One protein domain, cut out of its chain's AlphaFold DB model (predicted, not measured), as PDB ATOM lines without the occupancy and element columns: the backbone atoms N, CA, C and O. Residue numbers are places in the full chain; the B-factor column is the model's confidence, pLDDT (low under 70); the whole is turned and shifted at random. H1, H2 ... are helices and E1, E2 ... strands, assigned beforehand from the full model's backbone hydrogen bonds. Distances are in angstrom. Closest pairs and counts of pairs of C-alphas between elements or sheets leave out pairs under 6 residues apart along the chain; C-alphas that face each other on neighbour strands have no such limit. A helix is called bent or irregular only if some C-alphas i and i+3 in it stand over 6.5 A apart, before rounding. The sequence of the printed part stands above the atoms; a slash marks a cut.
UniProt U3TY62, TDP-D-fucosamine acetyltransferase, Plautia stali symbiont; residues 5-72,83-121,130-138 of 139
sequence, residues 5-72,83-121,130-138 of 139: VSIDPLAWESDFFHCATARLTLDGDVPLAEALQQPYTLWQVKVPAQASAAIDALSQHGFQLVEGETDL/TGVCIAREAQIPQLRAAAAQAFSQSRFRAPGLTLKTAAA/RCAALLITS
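Overview. This is residues 5 to 72, 83 to 121 and 130 to 138 of the 139 residues of the protein "TDP-D-fucosamine acetyltransferase" of Plautia stali symbiont (UniProt U3TY62). A strongly twisted five-stranded sheet makes the body, with helix H3 packed over one face and H1 and H2 only grazing the sheet. An arm reaches away from this body and makes the length: residues 89 to 95 and 97 to 105, mostly H4, stick out, while short H5 lies near H1. The 116 printed residues have five named helices and five named strands, in the order E1 H1 E2 H2 E3 H3 E4 H4 H5 E5. The sheet is mixed, with order E1 E2 E3 E5 E4, and the class is mixed, helices and strands. The whole is loose, with a radius of gyration of the C-alphas of 17.0 A and spans of 52 by 36 by 24 A.

Arrangement. E1, residues 5 to 9, is an edge strand, antiparallel to E2, residues 21 to 26, with N 6 and O 25 at 2.9 A. H1, residues 11 to 17, grazes the sheet with residues 11 to 15; its closest C-alpha to E2 is Ser 14 to Thr 21, 5.4 A. E3, residues 42 to 48, is parallel to E2, with N 24 and O 44 at 2.7 A. H2, residues 32 to 35, grazes the sheet; E2, H2 and E3 form a strand-helix-strand unit, two parallel neighbour strands with a helix between, its crossover right-handed. E5, residues 131 to 138, is parallel to E3, with N 133 and O 43 at 2.8 A. E4, residues 63 to 70, is the other edge strand, parallel to E5, with N 66 and O 134 at 2.9 A; it bends by 59 degrees at residue 66. H3, residues 52 to 60, has a height over the sheet of 8.9 A and runs along the strands, at 10 degrees to E3 on the local plane. E3, H3 and E4 form a split unit, with E5 between its strands, also right-handed. H4, residues 90 to 103, is not on the sheet. H5, residues 115 to 120, is close to but not clearly touching H1, the closest C-alphas being Phe 17 and Thr 118, 6.8 A. O i to N i+4 pairs are within hydrogen-bond range throughout H1 and H3, in 8 of 10 for H4 and 1 of 2 for H5; H2 is too short for one.

Along the chain. E1 begins at C-alpha 5, (48.517, -21.592, 57.029). E3 is 20.1 A long, E4 19.9 A and H3 12.2 A. H4 is 20.0 A and irregular, C-alphas 91 and 94 being 7.2 A apart. E5, 23.0 A, ends at C-alpha 138, (64.612, -21.563, 45.200).

Size, cuts and confidence. The C-alphas farthest apart are those of Glu 34 and Thr 83, 55.3 A. Residues 73 to 82 and 122 to 129 are not printed, with C-alpha gaps of 25.2 A and 13.1 A. The link H4 to H5 is long. Residues 112 to 121 and 130 to 138 are under pLDDT 70.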
ATOM      1  N   VAL A   5      48.554 -22.576  58.101       95.31
ATOM      2  CA  VAL A   5      48.517 -21.592  57.029       95.31
ATOM      3  C   VAL A   5      47.652 -20.399  57.405       95.31
ATOM      4  O   VAL A   5      46.731 -20.506  58.217       95.31
ATOM      5  N   SER A   6      47.944 -19.271  56.772       96.44
ATOM      6  CA  SER A   6      47.065 -18.106  56.697       96.44
ATOM      7  C   SER A   6      46.458 -18.036  55.302       96.44
ATOM      8  O   SER A   6      47.084 -18.463  54.330       96.44
ATOM      9  N   ILE A   7      45.230 -17.527  55.206       95.75
ATOM     10  CA  ILE A   7      44.494 -17.412  53.946       95.75
ATOM     11  C   ILE A   7      44.472 -15.948  53.526       95.75
ATOM     12  O   ILE A   7      43.856 -15.126  54.200       95.75
ATOM     13  N   ASP A   8      45.068 -15.658  52.376       95.81
ATOM     14  CA  ASP A   8      45.079 -14.339  51.754       95.81
ATOM     15  C   ASP A   8      44.162 -14.353  50.517       95.81
ATOM     16  O   ASP A   8      44.517 -14.946  49.489       95.81
ATOM     17  N   PRO A   9      42.977 -13.718  50.561       95.75
ATOM     18  CA  PRO A   9      42.117 -13.598  49.388       95.75
ATOM     19  C   PRO A   9      42.809 -12.799  48.276       95.75
ATOM     20  O   PRO A   9      43.321 -11.701  48.511       95.75
ATOM     21  N   LEU A  10      42.793 -13.307  47.041       93.88
ATOM     22  CA  LEU A  10      43.386 -12.627  45.888       93.88
ATOM     23  C   LEU A  10      42.294 -11.906  45.091       93.88
ATOM     24  O   LEU A  10      41.888 -12.376  44.031       93.88
ATOM     25  N   ALA A  11      41.806 -10.772  45.611       95.06
ATOM     26  CA  ALA A  11      40.688 -10.021  45.020       95.06
ATOM     27  C   ALA A  11      40.957  -9.617  43.559       95.06
ATOM     28  O   ALA A  11      40.175  -9.951  42.679       95.06
ATOM     29  N   TRP A  12      42.116  -9.010  43.283       94.75
ATOM     30  CA  TRP A  12      42.480  -8.603  41.922       94.75
ATOM     31  C   TRP A  12      42.556  -9.785  40.938       94.75
ATOM     32  O   TRP A  12      42.007  -9.697  39.845       94.75
ATOM     33  N   GLU A  13      43.194 -10.904  41.317       91.69
ATOM     34  CA  GLU A  13      43.243 -12.096  40.450       91.69
ATOM     35  C   GLU A  13      41.847 -12.707  40.276       91.69
ATOM     36  O   GLU A  13      41.501 -13.159  39.185       91.69
ATOM     37  N   SER A  14      41.037 -12.695  41.337       91.06
ATOM     38  CA  SER A  14      39.679 -13.235  41.300       91.06
ATOM     39  C   SER A  14      38.787 -12.458  40.342       91.06
ATOM     40  O   SER A  14      38.069 -13.079  39.558       91.06
ATOM     41  N   ASP A  15      38.880 -11.130  40.359       93.25
ATOM     42  CA  ASP A  15      38.135 -10.253  39.458       93.25
ATOM     43  C   ASP A  15      38.642 -10.377  38.016       93.25
ATOM     44  O   ASP A  15      37.842 -10.504  37.092       93.25
ATOM     45  N   PHE A  16      39.964 -10.397  37.818       90.12
ATOM     46  CA  PHE A  16      40.576 -10.459  36.488       90.12
ATOM     47  C   PHE A  16      40.337 -11.800  35.777       90.12
ATOM     48  O   PHE A  16      40.079 -11.827  34.574       90.12
ATOM     49  N   PHE A  17      40.419 -12.917  36.507       87.19
ATOM     50  CA  PHE A  17      40.242 -14.263  35.949       87.19
ATOM     51  C   PHE A  17      38.832 -14.834  36.137       87.19
ATOM     52  O   PHE A  17      38.574 -15.956  35.690       87.19
ATOM     53  N   HIS A  18      37.938 -14.093  36.801       87.88
ATOM     54  CA  HIS A  18      36.591 -14.535  37.174       87.88
ATOM     55  C   HIS A  18      36.592 -15.892  37.906       87.88
ATOM     56  O   HIS A  18      35.801 -16.788  37.611       87.88
ATOM     57  N   CYS A  19      37.517 -16.065  38.854       86.94
ATOM     58  CA  CYS A  19      37.741 -17.318  39.577       86.94
ATOM     59  C   CYS A  19      38.084 -17.029  41.040       86.94
ATOM     60  O   CYS A  19      39.121 -16.430  41.311       86.94
ATOM     61  N   ALA A  20      37.257 -17.481  41.990       91.19
ATOM     62  CA  ALA A  20      37.499 -17.255  43.416       91.19
ATOM     63  C   ALA A  20      38.835 -17.880  43.844       91.19
ATOM     64  O   ALA A  20      38.954 -19.105  43.963       91.19
ATOM     65  N   THR A  21      39.836 -17.033  44.074       90.81
ATOM     66  CA  THR A  21      41.226 -17.447  44.260       90.81
ATOM     67  C   THR A  21      41.768 -16.937  45.590       90.81
ATOM     68  O   THR A  21      41.568 -15.777  45.955       90.81
ATOM     69  N   ALA A  22      42.487 -17.798  46.306       94.19
ATOM     70  CA  ALA A  22      43.192 -17.434  47.528       94.19
ATOM     71  C   ALA A  22      44.615 -17.985  47.528       94.19
ATOM     72  O   ALA A  22      44.889 -19.060  46.982       94.19
ATOM     73  N   ARG A  23      45.512 -17.249  48.180       94.50
ATOM     74  CA  ARG A  23      46.868 -17.689  48.482       94.50
ATOM     75  C   ARG A  23      46.935 -18.196  49.916       94.50
ATOM     76  O   ARG A  23      46.367 -17.598  50.821       94.50
ATOM     77  N   LEU A  24      47.643 -19.295  50.109       95.19
ATOM     78  CA  LEU A  24      48.071 -19.774  51.406       95.19
ATOM     79  C   LEU A  24      49.496 -19.301  51.667       95.19
ATOM     80  O   LEU A  24      50.363 -19.416  50.796       95.19
ATOM     81  N   THR A  25      49.726 -18.829  52.882       93.94
ATOM     82  CA  THR A  25      51.059 -18.550  53.419       93.94
ATOM     83  C   THR A  25      51.317 -19.542  54.547       93.94
ATOM     84  O   THR A  25      50.426 -19.768  55.365       93.94
ATOM     85  N   LEU A  26      52.486 -20.188  54.555       91.75
ATOM     86  CA  LEU A  26      52.871 -21.130  55.612       91.75
ATOM     87  C   LEU A  26      53.072 -20.407  56.953       91.75
ATOM     88  O   LEU A  26      53.123 -19.181  57.000       91.75
ATOM     89  N   ASP A  27      53.175 -21.182  58.031       91.50
ATOM     90  CA  ASP A  27      53.396 -20.692  59.399       91.50
ATOM     91  C   ASP A  27      52.274 -19.782  59.927       91.50
ATOM     92  O   ASP A  27      52.494 -18.910  60.764       91.50
ATOM     93  N   GLY A  28      51.051 -20.000  59.440       92.38
ATOM     94  CA  GLY A  28      49.867 -19.283  59.904       92.38
ATOM     95  C   GLY A  28      49.136 -19.948  61.071       92.38
ATOM     96  O   GLY A  28      49.589 -20.924  61.675       92.38
ATOM     97  N   ASP A  29      47.937 -19.443  61.350       92.38
ATOM     98  CA  ASP A  29      47.167 -19.826  62.537       92.38
ATOM     99  C   ASP A  29      46.126 -20.917  62.289       92.38
ATOM    100  O   ASP A  29      45.536 -21.401  63.250       92.38
ATOM    101  N   VAL A  30      45.892 -21.352  61.049       94.25
ATOM    102  CA  VAL A  30      44.822 -22.312  60.729       94.25
ATOM    103  C   VAL A  30      45.415 -23.605  60.169       94.25
ATOM    104  O   VAL A  30      46.251 -23.549  59.272       94.25
ATOM    105  N   PRO A  31      45.021 -24.799  60.644       94.62
ATOM    106  CA  PRO A  31      45.424 -26.053  60.012       94.62
ATOM    107  C   PRO A  31      45.036 -26.096  58.525       94.62
ATOM    108  O   PRO A  31      43.912 -25.748  58.163       94.62
ATOM    109  N   LEU A  32      45.922 -26.597  57.659       92.31
ATOM    110  CA  LEU A  32      45.695 -26.664  56.207       92.31
ATOM    111  C   LEU A  32      44.346 -27.308  55.833       92.31
ATOM    112  O   LEU A  32      43.610 -26.775  55.006       92.31
ATOM    113  N   ALA A  33      43.991 -28.427  56.466       91.62
ATOM    114  CA  ALA A  33      42.741 -29.137  56.193       91.62
ATOM    115  C   ALA A  33      41.479 -28.304  56.501       91.62
ATOM    116  O   ALA A  33      40.462 -28.454  55.818       91.62
ATOM    117  N   GLU A  34      41.550 -27.430  57.509       93.75
ATOM    118  CA  GLU A  34      40.483 -26.495  57.872       93.75
ATOM    119  C   GLU A  34      40.452 -25.310  56.903       93.75
ATOM    120  O   GLU A  34      39.392 -24.968  56.379       93.75
ATOM    121  N   ALA A  35      41.619 -24.744  56.581       92.88
ATOM    122  CA  ALA A  35      41.733 -23.635  55.641       92.88
ATOM    123  C   ALA A  35      41.123 -23.973  54.271       92.88
ATOM    124  O   ALA A  35      40.374 -23.180  53.699       92.88
ATOM    125  N   LEU A  36      41.356 -25.194  53.781       91.19
ATOM    126  CA  LEU A  36      40.822 -25.658  52.502       91.19
ATOM    127  C   LEU A  36      39.290 -25.783  52.473       91.19
ATOM    128  O   LEU A  36      38.738 -25.941  51.385       91.19
ATOM    129  N   GLN A  37      38.586 -25.705  53.612       91.75
ATOM    130  CA  GLN A  37      37.117 -25.720  53.647       91.75
ATOM    131  C   GLN A  37      36.472 -24.418  53.165       91.75
ATOM    132  O   GLN A  37      35.285 -24.424  52.829       91.75
ATOM    133  N   GLN A  38      37.236 -23.327  53.083       91.88
ATOM    134  CA  GLN A  38      36.739 -22.046  52.584       91.88
ATOM    135  C   GLN A  38      36.334 -22.132  51.097       91.88
ATOM    136  O   GLN A  38      36.878 -22.949  50.346       91.88
ATOM    137  N   PRO A  39      35.381 -21.303  50.632       90.94
ATOM    138  CA  PRO A  39      34.713 -21.475  49.339       90.94
ATOM    139  C   PRO A  39      35.527 -20.985  48.123       90.94
ATOM    140  O   PRO A  39      34.948 -20.470  47.169       90.94
ATOM    141  N   TYR A  40      36.849 -21.168  48.113       90.00
ATOM    142  CA  TYR A  40      37.701 -20.818  46.972       90.00
ATOM    143  C   TYR A  40      37.768 -21.945  45.934       90.00
ATOM    144  O   TYR A  40      37.788 -23.138  46.256       90.00
ATOM    145  N   THR A  41      37.811 -21.557  44.662       87.31
ATOM    146  CA  THR A  41      37.903 -22.449  43.498       87.31
ATOM    147  C   THR A  41      39.353 -22.788  43.156       87.31
ATOM    148  O   THR A  41      39.640 -23.873  42.631       87.31
ATOM    149  N   LEU A  42      40.279 -21.868  43.432       88.12
ATOM    150  CA  LEU A  42      41.710 -22.042  43.214       88.12
ATOM    151  C   LEU A  42      42.491 -21.651  44.468       88.12
ATOM    152  O   LEU A  42      42.378 -20.535  44.970       88.12
ATOM    153  N   TRP A  43      43.323 -22.582  44.920       92.19
ATOM    154  CA  TRP A  43      44.276 -22.363  46.000       92.19
ATOM    155  C   TRP A  43      45.666 -22.216  45.414       92.19
ATOM    156  O   TRP A  43      46.053 -23.021  44.570       92.19
ATOM    157  N   GLN A  44      46.413 -21.215  45.853       92.38
ATOM    158  CA  GLN A  44      47.807 -21.015  45.471       92.38
ATOM    159  C   GLN A  44      48.677 -21.039  46.717       92.38
ATOM    160  O   GLN A  44      48.271 -20.538  47.757       92.38
ATOM    161  N   VAL A  45      49.880 -21.581  46.632       93.69
ATOM    162  CA  VAL A  45      50.853 -21.516  47.726       93.69
ATOM    163  C   VAL A  45      52.248 -21.389  47.132       93.69
ATOM    164  O   VAL A  45      52.566 -22.072  46.158       93.69
ATOM    165  N   LYS A  46      53.058 -20.492  47.697       93.06
ATOM    166  CA  LYS A  46      54.472 -20.323  47.350       93.06
ATOM    167  C   LYS A  46      55.306 -20.902  48.491       93.06
ATOM    168  O   LYS A  46      55.134 -20.480  49.633       93.06
ATOM    169  N   VAL A  47      56.153 -21.886  48.201       91.94
ATOM    170  CA  VAL A  47      56.902 -22.643  49.216       91.94
ATOM    171  C   VAL A  47      58.390 -22.653  48.876       91.94
ATOM    172  O   VAL A  47      58.731 -22.922  47.723       91.94
ATOM    173  N   PRO A  48      59.290 -22.420  49.848       91.69
ATOM    174  CA  PRO A  48      60.719 -22.580  49.619       91.69
ATOM    175  C   PRO A  48      61.069 -24.013  49.192       91.69
ATOM    176  O   PRO A  48      60.581 -24.974  49.785       91.69
ATOM    177  N   ALA A  49      61.947 -24.175  48.202       89.94
ATOM    178  CA  ALA A  49      62.331 -25.471  47.636       89.94
ATOM    179  C   ALA A  49      62.929 -26.433  48.672       89.94
ATOM    180  O   ALA A  49      62.775 -27.647  48.568       89.94
ATOM    181  N   GLN A  50      63.567 -25.887  49.706       90.50
ATOM    182  CA  GLN A  50      64.135 -26.635  50.822       90.50
ATOM    183  C   GLN A  50      63.095 -27.133  51.841       90.50
ATOM    184  O   GLN A  50      63.420 -27.971  52.679       90.50
ATOM    185  N   ALA A  51      61.851 -26.643  51.802       91.06
ATOM    186  CA  ALA A  51      60.802 -27.009  52.755       91.06
ATOM    187  C   ALA A  51      60.070 -28.302  52.338       91.06
ATOM    188  O   ALA A  51      58.846 -28.323  52.192       91.06
ATOM    189  N   SER A  52      60.820 -29.396  52.162       90.31
ATOM    190  CA  SER A  52      60.311 -30.687  51.665       90.31
ATOM    191  C   SER A  52      59.118 -31.218  52.463       90.31
ATOM    192  O   SER A  52      58.112 -31.594  51.875       90.31
ATOM    193  N   ALA A  53      59.159 -31.139  53.795       91.25
ATOM    194  CA  ALA A  53      58.051 -31.583  54.642       91.25
ATOM    195  C   ALA A  53      56.742 -30.808  54.383       91.25
ATOM    196  O   ALA A  53      55.655 -31.386  54.448       91.25
ATOM    197  N   ALA A  54      56.827 -29.508  54.077       91.00
ATOM    198  CA  ALA A  54      55.657 -28.709  53.722       91.00
ATOM    199  C   ALA A  54      55.158 -29.057  52.312       91.00
ATOM    200  O   ALA A  54      53.950 -29.182  52.110       91.00
ATOM    201  N   ILE A  55      56.075 -29.268  51.360       91.06
ATOM    202  CA  ILE A  55      55.759 -29.715  49.994       91.06
ATOM    203  C   ILE A  55      55.033 -31.067  50.019       91.06
ATOM    204  O   ILE A  55      53.998 -31.213  49.367       91.06
ATOM    205  N   ASP A  56      55.518 -32.025  50.808       91.31
ATOM    206  CA  ASP A  56      54.903 -33.346  50.957       91.31
ATOM    207  C   ASP A  56      53.495 -33.236  51.549       91.31
ATOM    208  O   ASP A  56      52.542 -33.814  51.021       91.31
ATOM    209  N   ALA A  57      53.331 -32.443  52.611       90.94
ATOM    210  CA  ALA A  57      52.032 -32.228  53.241       90.94
ATOM    211  C   ALA A  57      51.026 -31.548  52.298       90.94
ATOM    212  O   ALA A  57      49.857 -31.937  52.263       90.94
ATOM    213  N   LEU A  58      51.458 -30.564  51.508       91.50
ATOM    214  CA  LEU A  58      50.621 -29.929  50.486       91.50
ATOM    215  C   LEU A  58      50.250 -30.928  49.384       91.50
ATOM    216  O   LEU A  58      49.084 -31.012  48.996       91.50
ATOM    217  N   SER A  59      51.205 -31.742  48.935       89.62
ATOM    218  CA  SER A  59      50.982 -32.776  47.915       89.62
ATOM    219  C   SER A  59      49.971 -33.829  48.384       89.62
ATOM    220  O   SER A  59      49.080 -34.211  47.627       89.62
ATOM    221  N   GLN A  60      50.020 -34.228  49.662       90.88
ATOM    222  CA  GLN A  60      49.020 -35.111  50.287       90.88
ATOM    223  C   GLN A  60      47.604 -34.510  50.296       90.88
ATOM    224  O   GLN A  60      46.625 -35.251  50.290       90.88
ATOM    225  N   HIS A  61      47.485 -33.179  50.270       90.00
ATOM    226  CA  HIS A  61      46.210 -32.461  50.157       90.00
ATOM    227  C   HIS A  61      45.834 -32.131  48.699       90.00
ATOM    228  O   HIS A  61      44.900 -31.362  48.460       90.00
ATOM    229  N   GLY A  62      46.535 -32.709  47.718       88.81
ATOM    230  CA  GLY A  62      46.219 -32.572  46.296       88.81
ATOM    231  C   GLY A  62      46.788 -31.321  45.626       88.81
ATOM    232  O   GLY A  62      46.365 -30.994  44.514       88.81
ATOM    233  N   PHE A  63      47.733 -30.618  46.261       90.56
ATOM    234  CA  PHE A  63      48.494 -29.569  45.581       90.56
ATOM    235  C   PHE A  63      49.398 -30.172  44.507       90.56
ATOM    236  O   PHE A  63      50.043 -31.196  44.718       90.56
ATOM    237  N   GLN A  64      49.450 -29.513  43.353       88.12
ATOM    238  CA  GLN A  64      50.273 -29.915  42.218       88.12
ATOM    239  C   GLN A  64      51.263 -28.810  41.873       88.12
ATOM    240  O   GLN A  64      50.912 -27.628  41.889       88.12
ATOM    241  N   LEU A  65      52.490 -29.204  41.532       88.12
ATOM    242  CA  LEU A  65      53.518 -28.281  41.064       88.12
ATOM    243  C   LEU A  65      53.072 -27.597  39.767       88.12
ATOM    244  O   LEU A  65      52.791 -28.262  38.769       88.12
ATOM    245  N   VAL A  66      53.054 -26.266  39.778       87.50
ATOM    246  CA  VAL A  66      52.772 -25.447  38.595       87.50
ATOM    247  C   VAL A  66      54.058 -24.926  37.966       87.50
ATOM    248  O   VAL A  66      54.207 -24.983  36.743       87.50
ATOM    249  N   GLU A  67      54.973 -24.409  38.783       87.12
ATOM    250  CA  GLU A  67      56.211 -23.779  38.330       87.12
ATOM    251  C   GLU A  67      57.248 -23.733  39.463       87.12
ATOM    252  O   GLU A  67      56.888 -23.685  40.645       87.12
ATOM    253  N   GLY A  68      58.526 -23.769  39.078       89.56
ATOM    254  CA  GLY A  68      59.657 -23.449  39.937       89.56
ATOM    255  C   GLY A  68      60.162 -22.039  39.630       89.56
ATOM    256  O   GLY A  68      60.305 -21.688  38.462       89.56
ATOM    257  N   GLU A  69      60.438 -21.246  40.656       89.25
ATOM    258  CA  GLU A  69      60.929 -19.870  40.543       89.25
ATOM    259  C   GLU A  69      62.297 -19.750  41.228       89.25
ATOM    260  O   GLU A  69      62.549 -20.401  42.244       89.25
ATOM    261  N   THR A  70      63.182 -18.917  40.685       90.69
ATOM    262  CA  THR A  70      64.485 -18.601  41.282       90.69
ATOM    263  C   THR A  70      64.632 -17.092  41.341       90.69
ATOM    264  O   THR A  70      64.577 -16.430  40.302       90.69
ATOM    265  N   ASP A  71      64.875 -16.562  42.536       91.12
ATOM    266  CA  ASP A  71      65.151 -15.143  42.730       91.12
ATOM    267  C   ASP A  71      66.661 -14.887  42.620       91.12
ATOM    268  O   ASP A  71      67.468 -15.507  43.308       91.12
ATOM    269  N   LEU A  72      67.064 -13.975  41.729       91.38
ATOM    270  CA  LEU A  72      68.472 -13.622  41.518       91.38
ATOM    271  C   LEU A  72      68.721 -12.157  41.869       91.38
ATOM    272  O   LEU A  72      67.981 -11.268  41.450       91.38
ATOM    273  N   THR A  83      71.829   1.562  23.299       90.75
ATOM    274  CA  THR A  83      71.394   2.093  21.998       90.75
ATOM    275  C   THR A  83      70.106   1.398  21.560       90.75
ATOM    276  O   THR A  83      69.986   0.183  21.660       90.75
ATOM    277  N   GLY A  84      69.124   2.165  21.079       87.81
ATOM    278  CA  GLY A  84      67.836   1.626  20.624       87.81
ATOM    279  C   GLY A  84      66.792   1.405  21.726       87.81
ATOM    280  O   GLY A  84      65.649   1.086  21.413       87.81
ATOM    281  N   VAL A  85      67.129   1.639  22.999       90.19
ATOM    282  CA  VAL A  85      66.160   1.593  24.104       90.19
ATOM    283  C   VAL A  85      65.555   2.981  24.323       90.19
ATOM    284  O   VAL A  85      66.270   3.969  24.508       90.19
ATOM    285  N   CYS A  86      64.224   3.064  24.306       89.44
ATOM    286  CA  CYS A  86      63.473   4.292  24.556       89.44
ATOM    287  C   CYS A  86      62.344   4.057  25.566       89.44
ATOM    288  O   CYS A  86      61.913   2.928  25.791       89.44
ATOM    289  N   ILE A  87      61.876   5.139  26.191       93.31
ATOM    290  CA  ILE A  87      60.741   5.085  27.115       93.31
ATOM    291  C   ILE A  87      59.470   4.828  26.301       93.31
ATOM    292  O   ILE A  87      59.113   5.642  25.443       93.31
ATOM    293  N   ALA A  88      58.792   3.717  26.591       95.31
ATOM    294  CA  ALA A  88      57.522   3.365  25.968       95.31
ATOM    295  C   ALA A  88      56.449   4.434  26.235       95.31
ATOM    296  O   ALA A  88      56.364   4.990  27.332       95.31
ATOM    297  N   ARG A  89      55.619   4.716  25.227       96.62
ATOM    298  CA  ARG A  89      54.462   5.616  25.311       96.62
ATOM    299  C   ARG A  89      53.180   4.828  25.057       96.62
ATOM    300  O   ARG A  89      53.211   3.661  24.669       96.62
ATOM    301  N   GLU A  90      52.043   5.488  25.239       97.88
ATOM    302  CA  GLU A  90      50.723   4.876  25.051       97.88
ATOM    303  C   GLU A  90      50.540   4.265  23.654       97.88
ATOM    304  O   GLU A  90      49.979   3.180  23.521       97.88
ATOM    305  N   ALA A  91      51.110   4.895  22.622       97.12
ATOM    306  CA  ALA A  91      51.075   4.390  21.250       97.12
ATOM    307  C   ALA A  91      51.717   2.996  21.085       97.12
ATOM    308  O   ALA A  91      51.343   2.259  20.176       97.12
ATOM    309  N   GLN A  92      52.660   2.610  21.956       96.75
ATOM    310  CA  GLN A  92      53.300   1.290  21.921       96.75
ATOM    311  C   GLN A  92      52.549   0.222  22.728       96.75
ATOM    312  O   GLN A  92      52.894  -0.956  22.613       96.75
ATOM    313  N   ILE A  93      51.518   0.576  23.510       97.31
ATOM    314  CA  ILE A  93      50.768  -0.390  24.333       97.31
ATOM    315  C   ILE A  93      50.272  -1.592  23.509       97.31
ATOM    316  O   ILE A  93      50.480  -2.717  23.965       97.31
ATOM    317  N   PRO A  94      49.670  -1.435  22.310       97.94
ATOM    318  CA  PRO A  94      49.194  -2.585  21.539       97.94
ATOM    319  C   PRO A  94      50.317  -3.565  21.172       97.94
ATOM    320  O   PRO A  94      50.169  -4.773  21.353       97.94
ATOM    321  N   GLN A  95      51.463  -3.047  20.722       96.88
ATOM    322  CA  GLN A  95      52.616  -3.864  20.344       96.88
ATOM    323  C   GLN A  95      53.240  -4.555  21.563       96.88
ATOM    324  O   GLN A  95      53.546  -5.745  21.505       96.88
ATOM    325  N   LEU A  96      53.389  -3.836  22.680       96.56
ATOM    326  CA  LEU A  96      53.928  -4.388  23.925       96.56
ATOM    327  C   LEU A  96      53.021  -5.476  24.502       96.56
ATOM    328  O   LEU A  96      53.518  -6.509  24.945       96.56
ATOM    329  N   ARG A  97      51.697  -5.288  24.446       96.75
ATOM    330  CA  ARG A  97      50.727  -6.310  24.860       96.75
ATOM    331  C   ARG A  97      50.851  -7.577  24.020       96.75
ATOM    332  O   ARG A  97      50.859  -8.663  24.590       96.75
ATOM    333  N   ALA A  98      50.968  -7.447  22.699       96.88
ATOM    334  CA  ALA A  98      51.135  -8.596  21.812       96.88
ATOM    335  C   ALA A  98      52.448  -9.347  22.094       96.88
ATOM    336  O   ALA A  98      52.436 -10.566  22.264       96.88
ATOM    337  N   ALA A  99      53.558  -8.616  22.222       96.81
ATOM    338  CA  ALA A  99      54.859  -9.199  22.537       96.81
ATOM    339  C   ALA A  99      54.852  -9.920  23.896       96.81
ATOM    340  O   ALA A  99      55.307 -11.059  23.992       96.81
ATOM    341  N   ALA A 100      54.280  -9.299  24.932       95.69
ATOM    342  CA  ALA A 100      54.163  -9.904  26.255       95.69
ATOM    343  C   ALA A 100      53.268 -11.154  26.244       95.69
ATOM    344  O   ALA A 100      53.637 -12.173  26.824       95.69
ATOM    345  N   ALA A 101      52.124 -11.111  25.552       92.25
ATOM    346  CA  ALA A 101      51.220 -12.258  25.445       92.25
ATOM    347  C   ALA A 101      51.905 -13.476  24.804       92.25
ATOM    348  O   ALA A 101      51.694 -14.607  25.242       92.25
ATOM    349  N   GLN A 102      52.754 -13.247  23.802       94.00
ATOM    350  CA  GLN A 102      53.536 -14.309  23.178       94.00
ATOM    351  C   GLN A 102      54.643 -14.820  24.113       94.00
ATOM    352  O   GLN A 102      54.751 -16.030  24.336       94.00
ATOM    353  N   ALA A 103      55.437 -13.907  24.679       95.06
ATOM    354  CA  ALA A 103      56.612 -14.237  25.484       95.06
ATOM    355  C   ALA A 103      56.267 -14.945  26.808       95.06
ATOM    356  O   ALA A 103      56.987 -15.853  27.215       95.06
ATOM    357  N   PHE A 104      55.157 -14.580  27.459       91.00
ATOM    358  CA  PHE A 104      54.760 -15.102  28.778       91.00
ATOM    359  C   PHE A 104      53.629 -16.144  28.727       91.00
ATOM    360  O   PHE A 104      52.979 -16.429  29.738       91.00
ATOM    361  N   SER A 105      53.402 -16.749  27.558       90.19
ATOM    362  CA  SER A 105      52.339 -17.741  27.327       90.19
ATOM    363  C   SER A 105      52.453 -19.011  28.186       90.19
ATOM    364  O   SER A 105      51.444 -19.667  28.440       90.19
ATOM    365  N   GLN A 106      53.656 -19.346  28.666       88.38
ATOM    366  CA  GLN A 106      53.938 -20.537  29.484       88.38
ATOM    367  C   GLN A 106      54.087 -20.248  30.987       88.38
ATOM    368  O   GLN A 106      54.565 -21.103  31.728       88.38
ATOM    369  N   SER A 107      53.663 -19.070  31.454       88.44
ATOM    370  CA  SER A 107      53.697 -18.722  32.883       88.44
ATOM    371  C   SER A 107      52.854 -19.665  33.760       88.44
ATOM    372  O   SER A 107      52.084 -20.501  33.269       88.44
ATOM    373  N   ARG A 108      52.911 -19.477  35.085       87.31
ATOM    374  CA  ARG A 108      52.015 -20.123  36.066       87.31
ATOM    375  C   ARG A 108      50.510 -20.034  35.773       87.31
ATOM    376  O   ARG A 108      49.738 -20.795  36.347       87.31
ATOM    377  N   PHE A 109      50.080 -19.132  34.891       85.25
ATOM    378  CA  PHE A 109      48.678 -18.949  34.507       85.25
ATOM    379  C   PHE A 109      48.252 -19.772  33.275       85.25
ATOM    380  O   PHE A 109      47.127 -19.624  32.794       85.25
ATOM    381  N   ARG A 110      49.124 -20.640  32.745       82.62
ATOM    382  CA  ARG A 110      48.846 -21.468  31.559       82.62
ATOM    383  C   ARG A 110      47.750 -22.525  31.780       82.62
ATOM    384  O   ARG A 110      47.440 -22.936  32.902       82.62
ATOM    385  N   ALA A 111      47.203 -23.030  30.675       74.50
ATOM    386  CA  ALA A 111      46.377 -24.236  30.664       74.50
ATOM    387  C   ALA A 111      47.220 -25.481  31.029       74.50
ATOM    388  O   ALA A 111      48.400 -25.526  30.678       74.50
ATOM    389  N   PRO A 112      46.658 -26.510  31.693       68.38
ATOM    390  CA  PRO A 112      45.266 -26.648  32.135       68.38
ATOM    391  C   PRO A 112      44.922 -25.924  33.451       68.38
ATOM    392  O   PRO A 112      43.747 -25.864  33.804       68.38
ATOM    393  N   GLY A 113      45.907 -25.374  34.171       65.00
ATOM    394  CA  GLY A 113      45.750 -24.903  35.554       65.00
ATOM    395  C   GLY A 113      44.685 -23.819  35.748       65.00
ATOM    396  O   GLY A 113      43.743 -24.010  36.522       65.00
ATOM    397  N   LEU A 114      44.813 -22.693  35.037       63.19
ATOM    398  CA  LEU A 114      43.876 -21.565  35.147       63.19
ATOM    399  C   LEU A 114      42.802 -21.590  34.046       63.19
ATOM    400  O   LEU A 114      41.620 -21.397  34.319       63.19
ATOM    401  N   THR A 115      43.198 -21.888  32.803       53.38
ATOM    402  CA  THR A 115      42.337 -21.768  31.609       53.38
ATOM    403  C   THR A 115      41.140 -22.726  31.597       53.38
ATOM    404  O   THR A 115      40.079 -22.352  31.106       53.38
ATOM    405  N   LEU A 116      41.249 -23.936  32.166       46.94
ATOM    406  CA  LEU A 116      40.095 -24.849  32.244       46.94
ATOM    407  C   LEU A 116      38.999 -24.333  33.193       46.94
ATOM    408  O   LEU A 116      37.843 -24.733  33.067       46.94
ATOM    409  N   LYS A 117      39.328 -23.436  34.130       52.19
ATOM    410  CA  LYS A 117      38.406 -23.003  35.190       52.19
ATOM    411  C   LYS A 117      37.554 -21.801  34.810       52.19
ATOM    412  O   LYS A 117      36.396 -21.756  35.210       52.19
ATOM    413  N   THR A 118      38.070 -20.896  33.979       49.38
ATOM    414  CA  THR A 118      37.260 -19.812  33.398       49.38
ATOM    415  C   THR A 118      36.158 -20.375  32.484       49.38
ATOM    416  O   THR A 118      35.067 -19.822  32.425       49.38
ATOM    417  N   ALA A 119      36.397 -21.522  31.831       43.62
ATOM    418  CA  ALA A 119      35.397 -22.214  31.011       43.62
ATOM    419  C   ALA A 119      34.413 -23.077  31.834       43.62
ATOM    420  O   ALA A 119      33.224 -23.137  31.516       43.62
ATOM    421  N   ALA A 120      34.877 -23.724  32.911       44.09
ATOM    422  CA  ALA A 120      34.062 -24.626  33.734       44.09
ATOM    423  C   ALA A 120      33.086 -23.923  34.701       44.09
ATOM    424  O   ALA A 120      32.258 -24.592  35.320       44.09
ATOM    425  N   ALA A 121      33.110 -22.589  34.801       45.47
ATOM    426  CA  ALA A 121      32.127 -21.823  35.577       45.47
ATOM    427  C   ALA A 121      30.676 -21.950  35.048       45.47
ATOM    428  O   ALA A 121      29.748 -21.474  35.698       45.47
ATOM    429  N   ARG A 130      38.638 -29.226  43.858       55.50
ATOM    430  CA  ARG A 130      39.500 -28.178  44.414       55.50
ATOM    431  C   ARG A 130      40.874 -28.362  43.775       55.50
ATOM    432  O   ARG A 130      41.578 -29.296  44.130       55.50
ATOM    433  N   CYS A 131      41.247 -27.531  42.802       57.69
ATOM    434  CA  CYS A 131      42.624 -27.575  42.293       57.69
ATOM    435  C   CYS A 131      43.491 -26.628  43.104       57.69
ATOM    436  O   CYS A 131      43.129 -25.467  43.319       57.69
ATOM    437  N   ALA A 132      44.629 -27.155  43.515       61.09
ATOM    438  CA  ALA A 132      45.562 -26.506  44.392       61.09
ATOM    439  C   ALA A 132      46.910 -26.408  43.663       61.09
ATOM    440  O   ALA A 132      47.449 -27.402  43.179       61.09
ATOM    441  N   ALA A 133      47.385 -25.181  43.488       67.06
ATOM    442  CA  ALA A 133      48.576 -24.829  42.737       67.06
ATOM    443  C   ALA A 133      49.733 -24.573  43.704       67.06
ATOM    444  O   ALA A 133      49.637 -23.724  44.591       67.06
ATOM    445  N   LEU A 134      50.826 -25.301  43.510       66.50
ATOM    446  CA  LEU A 134      52.072 -25.150  44.247       66.50
ATOM    447  C   LEU A 134      53.099 -24.435  43.360       66.50
ATOM    448  O   LEU A 134      53.467 -24.945  42.299       66.50
ATOM    449  N   LEU A 135      53.559 -23.266  43.804       69.12
ATOM    450  CA  LEU A 135      54.782 -22.632  43.317       69.12
ATOM    451  C   LEU A 135      55.922 -22.968  44.270       69.12
ATOM    452  O   LEU A 135      55.820 -22.737  45.477       69.12
ATOM    453  N   ILE A 136      57.005 -23.508  43.724       66.44
ATOM    454  CA  ILE A 136      58.214 -23.808  44.488       66.44
ATOM    455  C   ILE A 136      59.235 -22.723  44.194       66.44
ATOM    456  O   ILE A 136      59.493 -22.438  43.029       66.44
ATOM    457  N   THR A 137      59.843 -22.136  45.217       61.91
ATOM    458  CA  THR A 137      60.870 -21.107  45.023       61.91
ATOM    459  C   THR A 137      62.205 -21.530  45.574       61.91
ATOM    460  O   THR A 137      62.309 -21.852  46.756       61.91
ATOM    461  N   SER A 138      63.233 -21.504  44.733       58.56
ATOM    462  CA  SER A 138      64.612 -21.563  45.200       58.56
ATOM    463  C   SER A 138      64.955 -20.273  45.932       58.56
ATOM    464  O   SER A 138      64.547 -19.192  45.504       58.56
TER     465      SER A 138